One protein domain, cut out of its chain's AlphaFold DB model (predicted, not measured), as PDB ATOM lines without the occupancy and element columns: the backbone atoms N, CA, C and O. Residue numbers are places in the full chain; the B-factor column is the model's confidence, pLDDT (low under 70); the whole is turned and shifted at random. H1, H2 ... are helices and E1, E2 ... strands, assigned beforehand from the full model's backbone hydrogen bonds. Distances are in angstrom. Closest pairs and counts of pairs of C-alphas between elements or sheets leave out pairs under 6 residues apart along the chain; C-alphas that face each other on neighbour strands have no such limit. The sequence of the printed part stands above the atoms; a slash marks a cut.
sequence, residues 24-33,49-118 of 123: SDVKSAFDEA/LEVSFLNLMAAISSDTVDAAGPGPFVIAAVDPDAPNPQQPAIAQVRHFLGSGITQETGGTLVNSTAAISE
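This is residues 24 to 33 and 49 to 118 of the 123 residues of an uncharacterized protein of Dendrothele bispora (strain CBS 962.96) (UniProt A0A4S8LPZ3). A long hairpin of E3 and E4 makes the longest axis, drawn out further at one end by the loop of residues 80 to 92; near its other end E4 bends and E5 joins it, and the sheet of E3, E4 and E5 is twisted. A second hairpin, E1 and E2, meets that end through E2 and E5, and the tip at residues 53 to 58 sticks out, while H1 is a detached helix off the sheet. The printed part has 80 residues, with one named helix and five named strands in the order H1 E1 E2 E3 E4 E5, class mixed. The sheets, E3 - E4 - E5 and E1 - E2, are antiparallel; the whole is loose, radius of gyration of the C-alphas 14.9 A, spanning 46 by 33 by 25 A.

E3, residues 73 to 79, and E4, residues 93 to 103, are an antiparallel hairpin at 162 degrees; N 75 and O 98 are 2.9 A apart, within hydrogen-bond range. E4 bends by 72 degrees at residue 100. Its residues 101 to 103 pair with edge strand E5, residues 109 to 111, in an antiparallel hairpin, N 102 and O 110 at 2.9 A; E3, E4 and E5 form a meander, each strand the antiparallel neighbour of the one before. E1, residues 49 to 54, and E2, residues 57 to 62, are an antiparallel hairpin, N 52 and O 59 at 2.9 A. The closest C-alphas of E2 and E5 are those of Ser 61 and Leu 109, 5.6 A. H1, residues 24 to 32, is apart from E2, E3, E4 and E5; its O i to N i+4 pairs are within hydrogen-bond range.

E4 measures 26.3 A from first to last C-alpha, E3 19.5 A, E2 16.6 A, E1 16.0 A, H1 12.0 A and E5 6.7 A. H1 begins at C-alpha 24 (13.990, 52.632, -16.699), and E5 ends at C-alpha 111 (-5.864, 42.511, 0.200).

The C-alphas farthest apart, Gln 86 and Thr 105, are 46.8 A apart. Residues 34 to 48 are not printed, with 17.8 A between C-alphas 33 and 49. The link E3 to E4 is long. Residues 54 to 68 and 83 to 91 have pLDDT under 70.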
ATOM      1  N   SER A  24      13.691  52.261 -15.313       90.19
ATOM      2  CA  SER A  24      13.990  52.632 -16.699       90.19
ATOM      3  C   SER A  24      13.735  51.497 -17.686       90.19
ATOM      4  O   SER A  24      13.277  51.767 -18.796       90.19
ATOM      5  N   ASP A  25      13.994  50.250 -17.286       90.62
ATOM      6  CA  ASP A  25      13.753  49.082 -18.137       90.62
ATOM      7  C   ASP A  25      12.247  48.843 -18.271       90.62
ATOM      8  O   ASP A  25      11.744  48.760 -19.389       90.62
ATOM      9  N   VAL A  26      11.511  48.886 -17.151       89.12
ATOM     10  CA  VAL A  26      10.041  48.787 -17.146       89.12
ATOM     11  C   VAL A  26       9.416  49.905 -17.982       89.12
ATOM     12  O   VAL A  26       8.543  49.654 -18.810       89.12
ATOM     13  N   LYS A  27       9.875  51.152 -17.817       92.19
ATOM     14  CA  LYS A  27       9.380  52.271 -18.626       92.19
ATOM     15  C   LYS A  27       9.620  52.046 -20.117       92.19
ATOM     16  O   LYS A  27       8.706  52.250 -20.909       92.19
ATOM     17  N   SER A  28      10.819  51.601 -20.486       92.88
ATOM     18  CA  SER A  28      11.164  51.346 -21.887       92.88
ATOM     19  C   SER A  28      10.310  50.227 -22.483       92.88
ATOM     20  O   SER A  28       9.821  50.384 -23.595       92.88
ATOM     21  N   ALA A  29      10.067  49.147 -21.732       90.62
ATOM     22  CA  ALA A  29       9.214  48.044 -22.168       90.62
ATOM     23  C   ALA A  29       7.757  48.490 -22.400       90.62
ATOM     24  O   ALA A  29       7.163  48.155 -23.425       90.62
ATOM     25  N   PHE A  30       7.191  49.298 -21.494       91.12
ATOM     26  CA  PHE A  30       5.840  49.856 -21.658       91.12
ATOM     27  C   PHE A  30       5.744  50.813 -22.854       91.12
ATOM     28  O   PHE A  30       4.762  50.762 -23.595       91.12
ATOM     29  N   ASP A  31       6.752  51.671 -23.046       91.69
ATOM     30  CA  ASP A  31       6.800  52.623 -24.160       91.69
ATOM     31  C   ASP A  31       6.973  51.886 -25.513       91.69
ATOM     32  O   ASP A  31       6.294  52.228 -26.481       91.69
ATOM     33  N   GLU A  32       7.816  50.843 -25.588       91.44
ATOM     34  CA  GLU A  32       8.022  50.019 -26.798       91.44
ATOM     35  C   GLU A  32       6.762  49.236 -27.194       91.44
ATOM     36  O   GLU A  32       6.451  49.116 -28.380       91.44
ATOM     37  N   ALA A  33       6.002  48.760 -26.206       85.94
ATOM     38  CA  ALA A  33       4.734  48.071 -26.419       85.94
ATOM     39  C   ALA A  33       3.540  49.022 -26.650       85.94
ATOM     40  O   ALA A  33       2.422  48.547 -26.808       85.94
ATOM     41  N   LEU A  49       6.793  46.635  -9.234       86.19
ATOM     42  CA  LEU A  49       5.830  45.607  -8.868       86.19
ATOM     43  C   LEU A  49       6.286  44.274  -9.455       86.19
ATOM     44  O   LEU A  49       6.304  44.112 -10.673       86.19
ATOM     45  N   GLU A  50       6.613  43.316  -8.595       84.00
ATOM     46  CA  GLU A  50       6.918  41.955  -9.012       84.00
ATOM     47  C   GLU A  50       5.648  41.099  -8.964       84.00
ATOM     48  O   GLU A  50       4.931  41.035  -7.958       84.00
ATOM     49  N   VAL A  51       5.374  40.407 -10.069       79.25
ATOM     50  CA  VAL A  51       4.239  39.492 -10.200       79.25
ATOM     51  C   VAL A  51       4.770  38.080 -10.418       79.25
ATOM     52  O   VAL A  51       5.448  37.804 -11.404       79.25
ATOM     53  N   SER A  52       4.438  37.170  -9.505       78.31
ATOM     54  CA  SER A  52       4.827  35.760  -9.561       78.31
ATOM     55  C   SER A  52       3.608  34.867  -9.775       78.31
ATOM     56  O   SER A  52       2.657  34.892  -8.995       78.31
ATOM     57  N   PHE A  53       3.650  34.015 -10.799       71.31
ATOM     58  CA  PHE A  53       2.621  33.002 -11.042       71.31
ATOM     59  C   PHE A  53       3.067  31.667 -10.452       71.31
ATOM     60  O   PHE A  53       3.905  30.968 -11.019       71.31
ATOM     61  N   LEU A  54       2.498  31.290  -9.311       66.81
ATOM     62  CA  LEU A  54       2.588  29.919  -8.821       66.81
ATOM     63  C   LEU A  54       1.468  29.121  -9.490       66.81
ATOM     64  O   LEU A  54       0.397  29.661  -9.742       66.81
ATOM     65  N   ASN A  55       1.699  27.838  -9.764       57.16
ATOM     66  CA  ASN A  55       0.901  26.937 -10.620       57.16
ATOM     67  C   ASN A  55      -0.643  26.914 -10.410       57.16
ATOM     68  O   ASN A  55      -1.340  26.257 -11.181       57.16
ATOM     69  N   LEU A  56      -1.185  27.593  -9.389       52.25
ATOM     70  CA  LEU A  56      -2.619  27.825  -9.161       52.25
ATOM     71  C   LEU A  56      -2.960  29.206  -8.531       52.25
ATOM     72  O   LEU A  56      -4.119  29.454  -8.213       52.25
ATOM     73  N   MET A  57      -1.990  30.104  -8.308       52.56
ATOM     74  CA  MET A  57      -2.200  31.399  -7.640       52.56
ATOM     75  C   MET A  57      -1.172  32.453  -8.080       52.56
ATOM     76  O   MET A  57       0.026  32.182  -8.123       52.56
ATOM     77  N   ALA A  58      -1.640  33.666  -8.377       56.69
ATOM     78  CA  ALA A  58      -0.769  34.820  -8.566       56.69
ATOM     79  C   ALA A  58      -0.429  35.424  -7.195       56.69
ATOM     80  O   ALA A  58      -1.329  35.732  -6.414       56.69
ATOM     81  N   ALA A  59       0.859  35.576  -6.905       58.41
ATOM     82  CA  ALA A  59       1.361  36.348  -5.778       58.41
ATOM     83  C   ALA A  59       1.938  37.659  -6.314       58.41
ATOM     84  O   ALA A  59       2.643  37.666  -7.324       58.41
ATOM     85  N   ILE A  60       1.627  38.764  -5.643       61.31
ATOM     86  CA  ILE A  60       2.117  40.089  -6.013       61.31
ATOM     87  C   ILE A  60       2.921  40.634  -4.835       61.31
ATOM     88  O   ILE A  60       2.436  40.654  -3.701       61.31
ATOM     89  N   SER A  61       4.147  41.062  -5.112       62.03
ATOM     90  CA  SER A  61       5.040  41.692  -4.145       62.03
ATOM     91  C   SER A  61       5.503  43.031  -4.703       62.03
ATOM     92  O   SER A  61       5.791  43.149  -5.890       62.03
ATOM     93  N   SER A  62       5.559  44.058  -3.864       67.06
ATOM     94  CA  SER A  62       6.195  45.322  -4.233       67.06
ATOM     95  C   SER A  62       7.654  45.258  -3.788       67.06
ATOM     96  O   SER A  62       7.936  45.111  -2.596       67.06
ATOM     97  N   ASP A  63       8.565  45.315  -4.760       62.19
ATOM     98  CA  ASP A  63      10.014  45.171  -4.552       62.19
ATOM     99  C   ASP A  63      10.601  46.417  -3.861       62.19
ATOM    100  O   ASP A  63      11.499  46.351  -3.022       62.19
ATOM    101  N   THR A  64      10.006  47.585  -4.107       62.22
ATOM    102  CA  THR A  64      10.396  48.835  -3.450       62.22
ATOM    103  C   THR A  64       9.503  49.104  -2.239       62.22
ATOM    104  O   THR A  64       8.510  49.826  -2.347       62.22
ATOM    105  N   VAL A  65       9.872  48.539  -1.086       55.41
ATOM    106  CA  VAL A  65       9.108  48.582   0.183       55.41
ATOM    107  C   VAL A  65       8.708  49.961   0.719       55.41
ATOM    108  O   VAL A  65       7.824  50.029   1.562       55.41
ATOM    109  N   ASP A  66       9.269  51.055   0.203       58.06
ATOM    110  CA  ASP A  66       8.999  52.405   0.721       58.06
ATOM    111  C   ASP A  66       8.715  53.463  -0.361       58.06
ATOM    112  O   ASP A  66       8.270  54.566  -0.042       58.06
ATOM    113  N   ALA A  67       8.945  53.165  -1.647       62.88
ATOM    114  CA  ALA A  67       8.839  54.171  -2.713       62.88
ATOM    115  C   ALA A  67       7.384  54.538  -3.054       62.88
ATOM    116  O   ALA A  67       7.099  55.681  -3.409       62.88
ATOM    117  N   ALA A  68       6.457  53.585  -2.921       68.69
ATOM    118  CA  ALA A  68       5.027  53.793  -3.156       68.69
ATOM    119  C   ALA A  68       4.232  54.121  -1.871       68.69
ATOM    120  O   ALA A  68       3.056  54.480  -1.950       68.69
ATOM    121  N   GLY A  69       4.860  54.014  -0.691       76.38
ATOM    122  CA  GLY A  69       4.190  54.052   0.613       76.38
ATOM    123  C   GLY A  69       3.427  52.754   0.943       76.38
ATOM    124  O   GLY A  69       3.407  51.830   0.143       76.38
ATOM    125  N   PRO A  70       2.767  52.648   2.108       83.88
ATOM    126  CA  PRO A  70       2.116  51.404   2.543       83.88
ATOM    127  C   PRO A  70       0.764  51.100   1.858       83.88
ATOM    128  O   PRO A  70       0.101  50.119   2.199       83.88
ATOM    129  N   GLY A  71       0.321  51.930   0.909       83.56
ATOM    130  CA  GLY A  71      -1.020  51.878   0.320       83.56
ATOM    131  C   GLY A  71      -2.054  52.730   1.081       83.56
ATOM    132  O   GLY A  71      -1.677  53.618   1.851       83.56
ATOM    133  N   PRO A  72      -3.366  52.498   0.874       88.94
ATOM    134  CA  PRO A  72      -3.942  51.423   0.070       88.94
ATOM    135  C   PRO A  72      -3.801  51.661  -1.439       88.94
ATOM    136  O   PRO A  72      -4.008  52.765  -1.939       88.94
ATOM    137  N   PHE A  73      -3.511  50.592  -2.166       89.25
ATOM    138  CA  PHE A  73      -3.361  50.551  -3.612       89.25
ATOM    139  C   PHE A  73      -4.599  49.986  -4.303       89.25
ATOM    140  O   PHE A  73      -5.404  49.246  -3.722       89.25
ATOM    141  N   VAL A  74      -4.704  50.319  -5.587       90.19
ATOM    142  CA  VAL A  74      -5.568  49.654  -6.559       90.19
ATOM    143  C   VAL A  74      -4.663  48.880  -7.507       90.19
ATOM    144  O   VAL A  74      -3.708  49.444  -8.033       90.19
ATOM    145  N   ILE A  75      -4.968  47.604  -7.727       89.50
ATOM    146  CA  ILE A  75      -4.278  46.771  -8.714       89.50
ATOM    147  C   ILE A  75      -5.290  46.358  -9.773       89.50
ATOM    148  O   ILE A  75      -6.362  45.838  -9.452       89.50
ATOM    149  N   ALA A  76      -4.930  46.567 -11.036       89.44
ATOM    150  CA  ALA A  76      -5.695  46.116 -12.184       89.44
ATOM    151  C   ALA A  76      -4.797  45.291 -13.109       89.44
ATOM    152  O   ALA A  76      -3.669  45.690 -13.386       89.44
ATOM    153  N   ALA A  77      -5.312  44.161 -13.593       89.06
ATOM    154  CA  ALA A  77      -4.715  43.438 -14.712       89.06
ATOM    155  C   ALA A  77      -5.578  43.712 -15.940       89.06
ATOM    156  O   ALA A  77      -6.788  43.462 -15.916       89.06
ATOM    157  N   VAL A  78      -4.969  44.276 -16.975       86.88
ATOM    158  CA  VAL A  78      -5.660  44.764 -18.163       86.88
ATOM    159  C   VAL A  78      -4.913  44.269 -19.390       86.88
ATOM    160  O   VAL A  78      -3.714  44.483 -19.503       86.88
ATOM    161  N   ASP A  79      -5.645  43.612 -20.273       84.25
ATOM    162  CA  ASP A  79      -5.239  43.249 -21.622       84.25
ATOM    163  C   ASP A  79      -5.759  44.361 -22.555       84.25
ATOM    164  O   ASP A  79      -6.978  44.550 -22.642       84.25
ATOM    165  N   PRO A  80      -4.878  45.188 -23.140       80.25
ATOM    166  CA  PRO A  80      -5.269  46.292 -24.013       80.25
ATOM    167  C   PRO A  80      -5.602  45.868 -25.453       80.25
ATOM    168  O   PRO A  80      -6.269  46.616 -26.174       80.25
ATOM    169  N   ASP A  81      -5.158  44.687 -25.872       75.12
ATOM    170  CA  ASP A  81      -5.122  44.225 -27.255       75.12
ATOM    171  C   ASP A  81      -6.050  43.028 -27.531       75.12
ATOM    172  O   ASP A  81      -6.016  42.437 -28.615       75.12
ATOM    173  N   ALA A  82      -6.964  42.718 -26.607       70.44
ATOM    174  CA  ALA A  82      -7.913  41.630 -26.783       70.44
ATOM    175  C   ALA A  82      -8.790  41.817 -28.046       70.44
ATOM    176  O   ALA A  82      -9.270  42.913 -28.356       70.44
ATOM    177  N   PRO A  83      -9.078  40.742 -28.797       62.69
ATOM    178  CA  PRO A  83      -9.909  40.827 -29.992       62.69
ATOM    179  C   PRO A  83     -11.393  40.989 -29.627       62.69
ATOM    180  O   PRO A  83     -11.947  40.167 -28.895       62.69
ATOM    181  N   ASN A  84     -12.093  41.981 -30.200       57.69
ATOM    182  CA  ASN A  84     -13.562  42.024 -30.178       57.69
ATOM    183  C   ASN A  84     -14.174  41.844 -31.590       57.69
ATOM    184  O   ASN A  84     -13.563  42.252 -32.581       57.69
ATOM    185  N   PRO A  85     -15.376  41.234 -31.718       53.59
ATOM    186  CA  PRO A  85     -15.966  40.887 -33.020       53.59
ATOM    187  C   PRO A  85     -16.306  42.069 -33.939       53.59
ATOM    188  O   PRO A  85     -16.566  41.857 -35.122       53.59
ATOM    189  N   GLN A  86     -16.343  43.297 -33.420       56.94
ATOM    190  CA  GLN A  86     -16.656  44.504 -34.186       56.94
ATOM    191  C   GLN A  86     -15.407  45.333 -34.542       56.94
ATOM    192  O   GLN A  86     -15.462  46.127 -35.481       56.94
ATOM    193  N   GLN A  87     -14.288  45.142 -33.836       55.22
ATOM    194  CA  GLN A  87     -13.037  45.881 -33.989       55.22
ATOM    195  C   GLN A  87     -11.850  45.042 -33.448       55.22
ATOM    196  O   GLN A  87     -11.563  45.053 -32.251       55.22
ATOM    197  N   PRO A  88     -11.135  44.302 -34.311       51.25
ATOM    198  CA  PRO A  88     -10.240  43.213 -33.906       51.25
ATOM    199  C   PRO A  88      -8.825  43.661 -33.487       51.25
ATOM    200  O   PRO A  88      -7.897  42.869 -33.592       51.25
ATOM    201  N   ALA A  89      -8.639  44.916 -33.075       53.56
ATOM    202  CA  ALA A  89      -7.302  45.466 -32.811       53.56
ATOM    203  C   ALA A  89      -7.168  46.272 -31.510       53.56
ATOM    204  O   ALA A  89      -6.058  46.652 -31.177       53.56
ATOM    205  N   ILE A  90      -8.270  46.577 -30.813       53.91
ATOM    206  CA  ILE A  90      -8.244  47.308 -29.537       53.91
ATOM    207  C   ILE A  90      -9.508  46.907 -28.756       53.91
ATOM    208  O   ILE A  90     -10.594  47.447 -28.999       53.91
ATOM    209  N   ALA A  91      -9.423  45.938 -27.848       58.88
ATOM    210  CA  ALA A  91     -10.447  45.747 -26.827       58.88
ATOM    211  C   ALA A  91      -9.762  45.622 -25.475       58.88
ATOM    212  O   ALA A  91      -8.935  44.749 -25.265       58.88
ATOM    213  N   GLN A  92     -10.143  46.488 -24.540       70.12
ATOM    214  CA  GLN A  92      -9.617  46.427 -23.190       70.12
ATOM    215  C   GLN A  92     -10.339  45.317 -22.409       70.12
ATOM    216  O   GLN A  92     -11.491  45.497 -21.999       70.12
ATOM    217  N   VAL A  93      -9.688  44.174 -22.179       77.38
ATOM    218  CA  VAL A  93     -10.186  43.131 -21.275       77.38
ATOM    219  C   VAL A  93      -9.569  43.317 -19.899       77.38
ATOM    220  O   VAL A  93      -8.363  43.282 -19.687       77.38
ATOM    221  N   ARG A  94     -10.434  43.504 -18.908       84.38
ATOM    222  CA  ARG A  94     -10.027  43.550 -17.509       84.38
ATOM    223  C   ARG A  94      -9.970  42.133 -16.956       84.38
ATOM    224  O   ARG A  94     -11.009  41.511 -16.757       84.38
ATOM    225  N   HIS A  95      -8.769  41.664 -16.660       87.69
ATOM    226  CA  HIS A  95      -8.522  40.366 -16.041       87.69
ATOM    227  C   HIS A  95      -8.636  40.399 -14.520       87.69
ATOM    228  O   HIS A  95      -8.911  39.369 -13.918       87.69
ATOM    229  N   PHE A  96      -8.444  41.556 -13.885       89.19
ATOM    230  CA  PHE A  96      -8.569  41.714 -12.435       89.19
ATOM    231  C   PHE A  96      -8.778  43.184 -12.067       89.19
ATOM    232  O   PHE A  96      -8.235  44.069 -12.731       89.19
ATOM    233  N   LEU A  97      -9.529  43.447 -10.995       91.50
ATOM    234  CA  LEU A  97      -9.525  44.742 -10.318       91.50
ATOM    235  C   LEU A  97      -9.749  44.557  -8.821       91.50
ATOM    236  O   LEU A  97     -10.850  44.204  -8.393       91.50
ATOM    237  N   GLY A  98      -8.719  44.861  -8.041       89.81
ATOM    238  CA  GLY A  98      -8.750  44.875  -6.584       89.81
ATOM    239  C   GLY A  98      -8.420  46.259  -6.035       89.81
ATOM    240  O   GLY A  98      -7.610  46.990  -6.600       89.81
ATOM    241  N   SER A  99      -9.047  46.610  -4.918       88.94
ATOM    242  CA  SER A  99      -8.778  47.829  -4.152       88.94
ATOM    243  C   SER A  99      -8.396  47.477  -2.716       88.94
ATOM    244  O   SER A  99      -8.525  46.327  -2.309       88.94
ATOM    245  N   GLY A 100      -7.966  48.461  -1.925       89.31
ATOM    246  CA  GLY A 100      -7.689  48.237  -0.501       89.31
ATOM    247  C   GLY A 100      -6.476  47.337  -0.263       89.31
ATOM    248  O   GLY A 100      -6.430  46.612   0.731       89.31
ATOM    249  N   ILE A 101      -5.520  47.348  -1.192       88.75
ATOM    250  CA  ILE A 101      -4.327  46.513  -1.116       88.75
ATOM    251  C   ILE A 101      -3.258  47.275  -0.341       88.75
ATOM    252  O   ILE A 101      -2.837  48.344  -0.771       88.75
ATOM    253  N   THR A 102      -2.834  46.768   0.807       89.75
ATOM    254  CA  THR A 102      -1.799  47.400   1.634       89.75
ATOM    255  C   THR A 102      -0.514  46.603   1.569       89.75
ATOM    256  O   THR A 102      -0.528  45.383   1.404       89.75
ATOM    257  N   GLN A 103       0.606  47.299   1.688       86.12
ATOM    258  CA  GLN A 103       1.910  46.668   1.775       86.12
ATOM    259  C   GLN A 103       2.228  46.355   3.235       86.12
ATOM    260  O   GLN A 103       2.201  47.239   4.090       86.12
ATOM    261  N   GLU A 104       2.520  45.090   3.515       84.25
ATOM    262  CA  GLU A 104       2.981  44.637   4.824       84.25
ATOM    263  C   GLU A 104       4.499  44.789   4.962       84.25
ATOM    264  O   GLU A 104       5.239  44.972   3.989       84.25
ATOM    265  N   THR A 105       4.983  44.655   6.199       76.75
ATOM    266  CA  THR A 105       6.424  44.615   6.477       76.75
ATOM    267  C   THR A 105       7.077  43.492   5.662       76.75
ATOM    268  O   THR A 105       6.736  42.324   5.831       76.75
ATOM    269  N   GLY A 106       8.021  43.845   4.783       73.75
ATOM    270  CA  GLY A 106       8.687  42.897   3.880       73.75
ATOM    271  C   GLY A 106       8.163  42.880   2.440       73.75
ATOM    272  O   GLY A 106       8.632  42.066   1.656       73.75
ATOM    273  N   GLY A 107       7.228  43.766   2.080       76.25
ATOM    274  CA  GLY A 107       6.881  44.059   0.682       76.25
ATOM    275  C   GLY A 107       5.694  43.296   0.109       76.25
ATOM    276  O   GLY A 107       5.175  43.662  -0.947       76.25
ATOM    277  N   THR A 108       5.203  42.305   0.849       83.06
ATOM    278  CA  THR A 108       4.001  41.543   0.513       83.06
ATOM    279  C   THR A 108       2.783  42.452   0.426       83.06
ATOM    280  O   THR A 108       2.479  43.186   1.368       83.06
ATOM    281  N   LEU A 109       2.045  42.360  -0.679       83.62
ATOM    282  CA  LEU A 109       0.774  43.052  -0.838       83.62
ATOM    283  C   LEU A 109      -0.365  42.171  -0.323       83.62
ATOM    284  O   LEU A 109      -0.582  41.062  -0.813       83.62
ATOM    285  N   VAL A 110      -1.103  42.668   0.668       84.88
ATOM    286  CA  VAL A 110      -2.264  41.984   1.243       84.88
ATOM    287  C   VAL A 110      -3.538  42.715   0.866       84.88
ATOM    288  O   VAL A 110      -3.604  43.943   0.863       84.88
ATOM    289  N   ASN A 111      -4.572  41.949   0.538       81.44
ATOM    290  CA  ASN A 111      -5.864  42.511   0.200       81.44
ATOM    291  C   ASN A 111      -6.771  42.547   1.436       81.44
ATOM    292  O   ASN A 111      -7.010  41.514   2.062       81.44
ATOM    293  N   SER A 112      -7.295  43.727   1.765       79.12
ATOM    294  CA  SER A 112      -8.244  43.923   2.868       79.12
ATOM    295  C   SER A 112      -9.713  43.985   2.419       79.12
ATOM    296  O   SER A 112     -10.607  44.025   3.264       79.12
ATOM    297  N   THR A 113      -9.986  43.965   1.105       83.50
ATOM    298  CA  THR A 113     -11.346  44.037   0.539       83.50
ATOM    299  C   THR A 113     -11.583  42.993  -0.559       83.50
ATOM    300  O   THR A 113     -10.649  42.501  -1.179       83.50
ATOM    301  N   ALA A 114     -12.833  42.605  -0.821       85.50
ATOM    302  CA  ALA A 114     -13.117  41.727  -1.961       85.50
ATOM    303  C   ALA A 114     -12.752  42.423  -3.285       85.50
ATOM    304  O   ALA A 114     -12.858  43.648  -3.395       85.50
ATOM    305  N   ALA A 115     -12.330  41.654  -4.290       86.00
ATOM    306  CA  ALA A 115     -12.055  42.219  -5.604       86.00
ATOM    307  C   ALA A 115     -13.350  42.765  -6.231       86.00
ATOM    308  O   ALA A 115     -14.422  42.176  -6.105       86.00
ATOM    309  N   ILE A 116     -13.248  43.896  -6.930       89.62
ATOM    310  CA  ILE A 116     -14.358  44.447  -7.723       89.62
ATOM    311  C   ILE A 116     -14.579  43.573  -8.966       89.62
ATOM    312  O   ILE A 116     -15.709  43.400  -9.416       89.62
ATOM    313  N   SER A 117     -13.497  43.012  -9.509       86.06
ATOM    314  CA  SER A 117     -13.526  41.984 -10.545       86.06
ATOM    315  C   SER A 117     -12.551  40.879 -10.172       86.06
ATOM    316  O   SER A 117     -11.350  41.135 -10.056       86.06
ATOM    317  N   GLU A 118     -13.073  39.665 -10.016       88.00
ATOM    318  CA  GLU A 118     -12.272  38.471  -9.754       88.00
ATOM    319  C   GLU A 118     -11.307  38.175 -10.903       88.00
ATOM    320  O   GLU A 118     -11.532  38.587 -12.045       88.00
TER     321      GLU A 118